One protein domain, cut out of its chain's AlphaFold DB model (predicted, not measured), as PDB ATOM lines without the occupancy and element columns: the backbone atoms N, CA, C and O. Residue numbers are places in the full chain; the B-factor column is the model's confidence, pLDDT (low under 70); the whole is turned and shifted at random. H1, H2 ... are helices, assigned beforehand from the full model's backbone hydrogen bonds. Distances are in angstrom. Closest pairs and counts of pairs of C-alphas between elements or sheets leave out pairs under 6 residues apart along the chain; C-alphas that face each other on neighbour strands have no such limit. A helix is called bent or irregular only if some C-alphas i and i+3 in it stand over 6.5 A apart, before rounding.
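Overview. This is residues 23 to 86 of the 92 residues of an uncharacterized protein of Cinara cedri (UniProt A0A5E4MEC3). The long bent helix H4 and the helix H3 make the two sides of an open V that meets at residues 63 and 64, and H2 is set between the two sides, its beginning on H4a and the rest near H3. The corner of the V, residues 61 to 66, sticks out, while the small helix H1 lies at the far end of the link that leads into H2 and touches no other helix. The printed part has 64 residues with four named helices, in the order H1, H2, H3, H4, and no named strand, and its class is all helix. The whole is loose, with a radius of gyration of the C-alphas of 14.0 A, and only just elongated, spanning 41 by 27 by 16 A.

Along the chain. H4, residues 65 to 84, is the longest helix; by its hydrogen bonds it was assigned as one helix, but it is bent, with C-alphas 73 and 76 at 6.7 A from each other. Its arm H4a, residues 65 to 73, measures 12.2 A from first to last C-alpha and begins at C-alpha 65 (47.809, 22.145, 7.926). Its arm H4b, residues 76 to 84, measures 11.9 A and ends at C-alpha 84 (29.506, 8.110, -10.678). H3, residues 49 to 62, measures 20.0 A. H2, residues 32 to 42, measures 15.2 A. H1, residues 23 to 26, measures 5.5 A and begins at C-alpha 23 (42.845, -0.369, -7.691).

Arrangement. The arms H4a and H4b stand at a shallow tilt of 26 degrees. H2 touches H4a, where the closest C-alphas, those of Leu 33 and Gly 71, are 5.5 A apart. H2 and H4a run opposite ways at a steep tilt of 61 degrees. H2 and H3 are near each other, with 9 pairs of C-alphas within 10 A, the closest at 8.2 A. H3 and H4a are apart, though only residues 63 and 64 lie between them. H4b is apart from H2 and from H3. H1 is apart from H2, H3, H4a and H4b. In H2, H3, H4a and H4b every O i to N i+4 pair is within hydrogen-bond range; H1 is too short for such a pair, and its one O i to N i+3 pair is not within range.

Size, cuts and confidence. The two C-alphas farthest apart, those of Ser 47 and Ala 84, are 41.4 A apart, while those of Ile 23 and Asp 86, the first and last printed, are 12.9 A apart. The printed part has no cut. The links from H1 to H2 and from H3 to H4 are tight, and the link from H2 to H3 is short. The mean pLDDT of the printed part is 74.0, and residues 23 to 32 and 78 to 86 are under 70.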
ATOM      1  N   ILE A  23      42.975  -1.394  -8.740       48.50
ATOM      2  CA  ILE A  23      42.845  -0.369  -7.691       48.50
ATOM      3  C   ILE A  23      44.104   0.519  -7.640       48.50
ATOM      4  O   ILE A  23      44.011   1.739  -7.592       48.50
ATOM      5  N   VAL A  24      45.298  -0.063  -7.774       45.78
ATOM      6  CA  VAL A  24      46.564   0.692  -7.675       45.78
ATOM      7  C   VAL A  24      46.838   1.620  -8.867       45.78
ATOM      8  O   VAL A  24      47.532   2.621  -8.717       45.78
ATOM      9  N   HIS A  25      46.288   1.322 -10.050       44.94
ATOM     10  CA  HIS A  25      46.519   2.122 -11.260       44.94
ATOM     11  C   HIS A  25      45.444   3.202 -11.485       44.94
ATOM     12  O   HIS A  25      45.692   4.169 -12.201       44.94
ATOM     13  N   THR A  26      44.272   3.066 -10.850       48.38
ATOM     14  CA  THR A  26      43.153   4.028 -10.934       48.38
ATOM     15  C   THR A  26      43.147   5.064  -9.805       48.38
ATOM     16  O   THR A  26      42.595   6.145  -9.986       48.38
ATOM     17  N   LEU A  27      43.858   4.817  -8.698       47.50
ATOM     18  CA  LEU A  27      44.058   5.774  -7.595       47.50
ATOM     19  C   LEU A  27      45.124   6.853  -7.864       47.50
ATOM     20  O   LEU A  27      45.423   7.658  -6.985       47.50
ATOM     21  N   ARG A  28      45.707   6.898  -9.069       49.16
ATOM     22  CA  ARG A  28      46.814   7.812  -9.406       49.16
ATOM     23  C   ARG A  28      46.393   9.283  -9.567       49.16
ATOM     24  O   ARG A  28      47.245  10.161  -9.507       49.16
ATOM     25  N   HIS A  29      45.103   9.576  -9.734       53.38
ATOM     26  CA  HIS A  29      44.634  10.922 -10.103       53.38
ATOM     27  C   HIS A  29      43.657  11.626  -9.137       53.38
ATOM     28  O   HIS A  29      43.674  12.858  -9.126       53.38
ATOM     29  N   PRO A  30      42.833  10.957  -8.300       53.38
ATOM     30  CA  PRO A  30      41.812  11.663  -7.524       53.38
ATOM     31  C   PRO A  30      42.345  12.379  -6.275       53.38
ATOM     32  O   PRO A  30      41.558  12.945  -5.526       53.38
ATOM     33  N   ILE A  31      43.658  12.419  -6.028       58.66
ATOM     34  CA  ILE A  31      44.188  13.060  -4.824       58.66
ATOM     35  C   ILE A  31      45.265  14.084  -5.192       58.66
ATOM     36  O   ILE A  31      46.402  13.751  -5.520       58.66
ATOM     37  N   THR A  32      44.903  15.363  -5.098       65.19
ATOM     38  CA  THR A  32      45.801  16.520  -5.278       65.19
ATOM     39  C   THR A  32      47.003  16.458  -4.333       65.19
ATOM     40  O   THR A  32      48.106  16.830  -4.729       65.19
ATOM     41  N   LEU A  33      46.809  15.899  -3.133       72.31
ATOM     42  CA  LEU A  33      47.863  15.628  -2.151       72.31
ATOM     43  C   LEU A  33      48.954  14.697  -2.708       72.31
ATOM     44  O   LEU A  33      50.122  15.079  -2.756       72.31
ATOM     45  N   PHE A  34      48.577  13.506  -3.187       70.88
ATOM     46  CA  PHE A  34      49.539  12.536  -3.721       70.88
ATOM     47  C   PHE A  34      50.131  12.979  -5.057       70.88
ATOM     48  O   PHE A  34      51.289  12.684  -5.318       70.88
ATOM     49  N   ARG A  35      49.399  13.751  -5.871       74.31
ATOM     50  CA  ARG A  35      49.958  14.355  -7.090       74.31
ATOM     51  C   ARG A  35      51.050  15.379  -6.772       74.31
ATOM     52  O   ARG A  35      52.087  15.379  -7.426       74.31
ATOM     53  N   SER A  36      50.836  16.232  -5.767       77.31
ATOM     54  CA  SER A  36      51.846  17.200  -5.318       77.31
ATOM     55  C   SER A  36      53.080  16.501  -4.751       77.31
ATOM     56  O   SER A  36      54.202  16.899  -5.059       77.31
ATOM     57  N   MET A  37      52.871  15.439  -3.972       80.19
ATOM     58  CA  MET A  37      53.952  14.603  -3.459       80.19
ATOM     59  C   MET A  37      54.699  13.908  -4.605       80.19
ATOM     60  O   MET A  37      55.916  13.986  -4.662       80.19
ATOM     61  N   GLN A  38      53.987  13.315  -5.568       79.00
ATOM     62  CA  GLN A  38      54.573  12.650  -6.735       79.00
ATOM     63  C   GLN A  38      55.400  13.612  -7.593       79.00
ATOM     64  O   GLN A  38      56.471  13.234  -8.048       79.00
ATOM     65  N   HIS A  39      54.933  14.847  -7.801       81.00
ATOM     66  CA  HIS A  39      55.718  15.856  -8.509       81.00
ATOM     67  C   HIS A  39      56.994  16.209  -7.739       81.00
ATOM     68  O   HIS A  39      58.066  16.235  -8.323       81.00
ATOM     69  N   SER A  40      56.892  16.374  -6.417       78.19
ATOM     70  CA  SER A  40      58.051  16.664  -5.559       78.19
ATOM     71  C   SER A  40      59.042  15.487  -5.489       78.19
ATOM     72  O   SER A  40      60.229  15.701  -5.279       78.19
ATOM     73  N   LEU A  41      58.555  14.253  -5.662       81.00
ATOM     74  CA  LEU A  41      59.350  13.021  -5.707       81.00
ATOM     75  C   LEU A  41      60.006  12.771  -7.071       81.00
ATOM     76  O   LEU A  41      60.990  12.044  -7.129       81.00
ATOM     77  N   ALA A  42      59.457  13.314  -8.162       78.06
ATOM     78  CA  ALA A  42      59.932  13.029  -9.517       78.06
ATOM     79  C   ALA A  42      61.367  13.523  -9.759       78.06
ATOM     80  O   ALA A  42      62.099  12.905 -10.528       78.06
ATOM     81  N   ASP A  43      61.766  14.592  -9.068       77.44
ATOM     82  CA  ASP A  43      63.098  15.197  -9.159       77.44
ATOM     83  C   ASP A  43      64.063  14.718  -8.057       77.44
ATOM     84  O   ASP A  43      65.169  15.241  -7.929       77.44
ATOM     85  N   GLN A  44      63.666  13.741  -7.233       80.31
ATOM     86  CA  GLN A  44      64.466  13.258  -6.105       80.31
ATOM     87  C   GLN A  44      65.000  11.851  -6.371       80.31
ATOM     88  O   GLN A  44      64.262  10.948  -6.759       80.31
ATOM     89  N   HIS A  45      66.292  11.650  -6.115       82.31
ATOM     90  CA  HIS A  45      66.935  10.345  -6.204       82.31
ATOM     91  C   HIS A  45      67.403   9.921  -4.812       82.31
ATOM     92  O   HIS A  45      68.303  10.538  -4.250       82.31
ATOM     93  N   PHE A  46      66.793   8.872  -4.261       83.06
ATOM     94  CA  PHE A  46      67.112   8.367  -2.926       83.06
ATOM     95  C   PHE A  46      68.005   7.133  -3.016       83.06
ATOM     96  O   PHE A  46      67.749   6.233  -3.819       83.06
ATOM     97  N   SER A  47      69.037   7.066  -2.180       80.94
ATOM     98  CA  SER A  47      69.974   5.939  -2.135       80.94
ATOM     99  C   SER A  47      69.627   4.913  -1.055       80.94
ATOM    100  O   SER A  47      70.054   3.761  -1.145       80.94
ATOM    101  N   ASN A  48      68.855   5.300  -0.037       83.75
ATOM    102  CA  ASN A  48      68.475   4.429   1.077       83.75
ATOM    103  C   ASN A  48      67.107   4.809   1.679       83.75
ATOM    104  O   ASN A  48      66.525   5.848   1.371       83.75
ATOM    105  N   TYR A  49      66.582   3.937   2.543       79.81
ATOM    106  CA  TYR A  49      65.282   4.134   3.193       79.81
ATOM    107  C   TYR A  49      65.254   5.345   4.139       79.81
ATOM    108  O   TYR A  49      64.231   6.020   4.234       79.81
ATOM    109  N   GLU A  50      66.358   5.637   4.830       86.25
ATOM    110  CA  GLU A  50      66.423   6.756   5.774       86.25
ATOM    111  C   GLU A  50      66.302   8.107   5.063       86.25
ATOM    112  O   GLU A  50      65.594   8.989   5.543       86.25
ATOM    113  N   GLU A  51      66.895   8.252   3.878       82.62
ATOM    114  CA  GLU A  51      66.741   9.435   3.026       82.62
ATOM    115  C   GLU A  51      65.293   9.632   2.575       82.62
ATOM    116  O   GLU A  51      64.775  10.746   2.656       82.62
ATOM    117  N   VAL A  52      64.609   8.553   2.173       83.00
ATOM    118  CA  VAL A  52      63.179   8.610   1.830       83.00
ATOM    119  C   VAL A  52      62.366   9.062   3.040       83.00
ATOM    120  O   VAL A  52      61.520   9.946   2.924       83.00
ATOM    121  N   LYS A  53      62.628   8.480   4.217       85.25
ATOM    122  CA  LYS A  53      61.921   8.827   5.452       85.25
ATOM    123  C   LYS A  53      62.136  10.299   5.821       85.25
ATOM    124  O   LYS A  53      61.162  11.008   6.057       85.25
ATOM    125  N   ASN A  54      63.381  10.765   5.822       88.31
ATOM    126  CA  ASN A  54      63.727  12.144   6.173       88.31
ATOM    127  C   ASN A  54      63.142  13.155   5.179       88.31
ATOM    128  O   ASN A  54      62.705  14.237   5.581       88.31
ATOM    129  N   TRP A  55      63.093  12.801   3.893       88.31
ATOM    130  CA  TRP A  55      62.450  13.623   2.874       88.31
ATOM    131  C   TRP A  55      60.940  13.719   3.089       88.31
ATOM    132  O   TRP A  55      60.395  14.820   3.060       88.31
ATOM    133  N   ILE A  56      60.266  12.595   3.363       84.94
ATOM    134  CA  ILE A  56      58.824  12.577   3.650       84.94
ATOM    135  C   ILE A  56      58.525  13.407   4.902       84.94
ATOM    136  O   ILE A  56      57.622  14.241   4.867       84.94
ATOM    137  N   ASP A  57      59.296  13.225   5.977       87.06
ATOM    138  CA  ASP A  57      59.128  13.979   7.223       87.06
ATOM    139  C   ASP A  57      59.298  15.490   6.975       87.06
ATOM    140  O   ASP A  57      58.448  16.287   7.375       87.06
ATOM    141  N   SER A  58      60.331  15.891   6.229       87.88
ATOM    142  CA  SER A  58      60.573  17.300   5.876       87.88
ATOM    143  C   SER A  58      59.467  17.876   4.989       87.88
ATOM    144  O   SER A  58      58.983  18.981   5.231       87.88
ATOM    145  N   TRP A  59      59.017  17.118   3.987       86.56
ATOM    146  CA  TRP A  59      57.952  17.536   3.078       86.56
ATOM    147  C   TRP A  59      56.619  17.719   3.807       86.56
ATOM    148  O   TRP A  59      55.888  18.663   3.510       86.56
ATOM    149  N   ILE A  60      56.306  16.856   4.782       83.94
ATOM    150  CA  ILE A  60      55.105  16.989   5.615       83.94
ATOM    151  C   ILE A  60      55.196  18.237   6.498       83.94
ATOM    152  O   ILE A  60      54.217  18.976   6.591       83.94
ATOM    153  N   LEU A  61      56.359  18.492   7.106       87.56
ATOM    154  CA  LEU A  61      56.586  19.653   7.974       87.56
ATOM    155  C   LEU A  61      56.559  20.991   7.220       87.56
ATOM    156  O   LEU A  61      56.155  22.002   7.788       87.56
ATOM    157  N   GLU A  62      56.955  21.010   5.945       86.50
ATOM    158  CA  GLU A  62      56.929  22.218   5.108       86.50
ATOM    159  C   GLU A  62      55.500  22.656   4.740       86.50
ATOM    160  O   GLU A  62      55.247  23.822   4.430       86.50
ATOM    161  N   LYS A  63      54.536  21.729   4.733       84.94
ATOM    162  CA  LYS A  63      53.192  22.003   4.219       84.94
ATOM    163  C   LYS A  63      52.272  22.524   5.331       84.94
ATOM    164  O   LYS A  63      52.208  21.943   6.412       84.94
ATOM    165  N   PRO A  64      51.487  23.587   5.074       86.81
ATOM    166  CA  PRO A  64      50.558  24.105   6.070       86.81
ATOM    167  C   PRO A  64      49.436  23.095   6.338       86.81
ATOM    168  O   PRO A  64      48.971  22.414   5.425       86.81
ATOM    169  N   ALA A  65      48.914  23.045   7.565       84.06
ATOM    170  CA  ALA A  65      47.809  22.145   7.926       84.06
ATOM    171  C   ALA A  65      46.575  22.298   7.007       84.06
ATOM    172  O   ALA A  65      45.854  21.333   6.740       84.06
ATOM    173  N   GLU A  66      46.353  23.502   6.471       83.31
ATOM    174  CA  GLU A  66      45.288  23.785   5.508       83.31
ATOM    175  C   GLU A  66      45.442  23.007   4.192       83.31
ATOM    176  O   GLU A  66      44.441  22.579   3.617       83.31
ATOM    177  N   PHE A  67      46.673  22.741   3.750       80.44
ATOM    178  CA  PHE A  67      46.953  21.941   2.559       80.44
ATOM    179  C   PHE A  67      46.419  20.512   2.713       80.44
ATOM    180  O   PHE A  67      45.699  20.014   1.844       80.44
ATOM    181  N   PHE A  68      46.682  19.881   3.860       78.12
ATOM    182  CA  PHE A  68      46.154  18.552   4.176       78.12
ATOM    183  C   PHE A  68      44.639  18.580   4.368       78.12
ATOM    184  O   PHE A  68      43.935  17.726   3.834       78.12
ATOM    185  N   ARG A  69      44.112  19.597   5.063       82.50
ATOM    186  CA  ARG A  69      42.667  19.760   5.270       82.50
ATOM    187  C   ARG A  69      41.917  19.898   3.946       82.50
ATOM    188  O   ARG A  69      40.868  19.280   3.782       82.50
ATOM    189  N   LYS A  70      42.451  20.679   3.004       80.94
ATOM    190  CA  LYS A  70      41.896  20.841   1.657       80.94
ATOM    191  C   LYS A  70      41.984  19.537   0.872       80.94
ATOM    192  O   LYS A  70      40.971  19.093   0.345       80.94
ATOM    193  N   GLY A  71      43.150  18.890   0.863       75.94
ATOM    194  CA  GLY A  71      43.339  17.602   0.195       75.94
ATOM    195  C   GLY A  71      42.360  16.535   0.688       75.94
ATOM    196  O   GLY A  71      41.749  15.861  -0.132       75.94
ATOM    197  N   ILE A  72      42.155  16.438   2.006       79.31
ATOM    198  CA  ILE A  72      41.213  15.499   2.633       79.31
ATOM    199  C   ILE A  72      39.759  15.887   2.344       79.31
ATOM    200  O   ILE A  72      38.945  15.016   2.052       79.31
ATOM    201  N   ARG A  73      39.416  17.180   2.387       80.81
ATOM    202  CA  ARG A  73      38.056  17.663   2.090       80.81
ATOM    203  C   ARG A  73      37.659  17.447   0.630       80.81
ATOM    204  O   ARG A  73      36.488  17.242   0.364       80.81
ATOM    205  N   GLU A  74      38.607  17.490  -0.298       73.50
ATOM    206  CA  GLU A  74      38.353  17.231  -1.720       73.50
ATOM    207  C   GLU A  74      38.239  15.735  -2.052       73.50
ATOM    208  O   GLU A  74      37.889  15.394  -3.183       73.50
ATOM    209  N   LEU A  75      38.562  14.837  -1.108       73.25
ATOM    210  CA  LEU A  75      38.473  13.395  -1.337       73.25
ATOM    211  C   LEU A  75      37.026  12.964  -1.627       73.25
ATOM    212  O   LEU A  75      36.837  12.371  -2.686       73.25
ATOM    213  N   PRO A  76      36.014  13.243  -0.778       73.44
ATOM    214  CA  PRO A  76      34.642  12.789  -1.010       73.44
ATOM    215  C   PRO A  76      34.088  13.206  -2.376       73.44
ATOM    216  O   PRO A  76      33.622  12.347  -3.112       73.44
ATOM    217  N   ASP A  77      34.246  14.475  -2.766       72.56
ATOM    218  CA  ASP A  77      33.810  14.990  -4.072       72.56
ATOM    219  C   ASP A  77      34.453  14.259  -5.263       72.56
ATOM    220  O   ASP A  77      33.813  14.006  -6.286       72.56
ATOM    221  N   LYS A  78      35.747  13.929  -5.171       69.25
ATOM    222  CA  LYS A  78      36.461  13.220  -6.247       69.25
ATOM    223  C   LYS A  78      36.135  11.730  -6.257       69.25
ATOM    224  O   LYS A  78      36.061  11.141  -7.333       69.25
ATOM    225  N   TRP A  79      35.912  11.137  -5.086       68.88
ATOM    226  CA  TRP A  79      35.432   9.765  -4.943       68.88
ATOM    227  C   TRP A  79      34.026   9.602  -5.510       68.88
ATOM    228  O   TRP A  79      33.787   8.662  -6.258       68.88
ATOM    229  N   GLU A  80      33.126  10.539  -5.228       68.88
ATOM    230  CA  GLU A  80      31.765  10.542  -5.758       68.88
ATOM    231  C   GLU A  80      31.764  10.648  -7.285       68.88
ATOM    232  O   GLU A  80      31.126   9.841  -7.953       68.88
ATOM    233  N   LYS A  81      32.571  11.549  -7.860       65.88
ATOM    234  CA  LYS A  81      32.738  11.650  -9.320       65.88
ATOM    235  C   LYS A  81      33.351  10.393  -9.939       65.88
ATOM    236  O   LYS A  81      32.943   9.999 -11.026       65.88
ATOM    237  N   PHE A  82      34.303   9.747  -9.266       57.91
ATOM    238  CA  PHE A  82      34.911   8.497  -9.734       57.91
ATOM    239  C   PHE A  82      33.918   7.326  -9.720       57.91
ATOM    240  O   PHE A  82      33.857   6.568 -10.688       57.91
ATOM    241  N   ILE A  83      33.119   7.209  -8.654       62.91
ATOM    242  CA  ILE A  83      32.062   6.197  -8.519       62.91
ATOM    243  C   ILE A  83      30.949   6.455  -9.541       62.91
ATOM    244  O   ILE A  83      30.524   5.528 -10.224       62.91
ATOM    245  N   ALA A  84      30.523   7.711  -9.704       64.06
ATOM    246  CA  ALA A  84      29.506   8.110 -10.678       64.06
ATOM    247  C   ALA A  84      29.947   7.897 -12.134       64.06
ATOM    248  O   ALA A  84      29.102   7.745 -13.011       64.06
ATOM    249  N   SER A  85      31.256   7.863 -12.390       60.00
ATOM    250  CA  SER A  85      31.804   7.599 -13.724       60.00
ATOM    251  C   SER A  85      32.089   6.109 -13.976       60.00
ATOM    252  O   SER A  85      32.696   5.783 -14.987       60.00
ATOM    253  N   ASP A  86      31.707   5.200 -13.065       57.12
ATOM    254  CA  ASP A  86      31.927   3.739 -13.154       57.12
ATOM    255  C   ASP A  86      33.373   3.350 -13.547       57.12
ATOM    256  O   ASP A  86      33.646   2.378 -14.254       57.12
TER     257      ASP A  86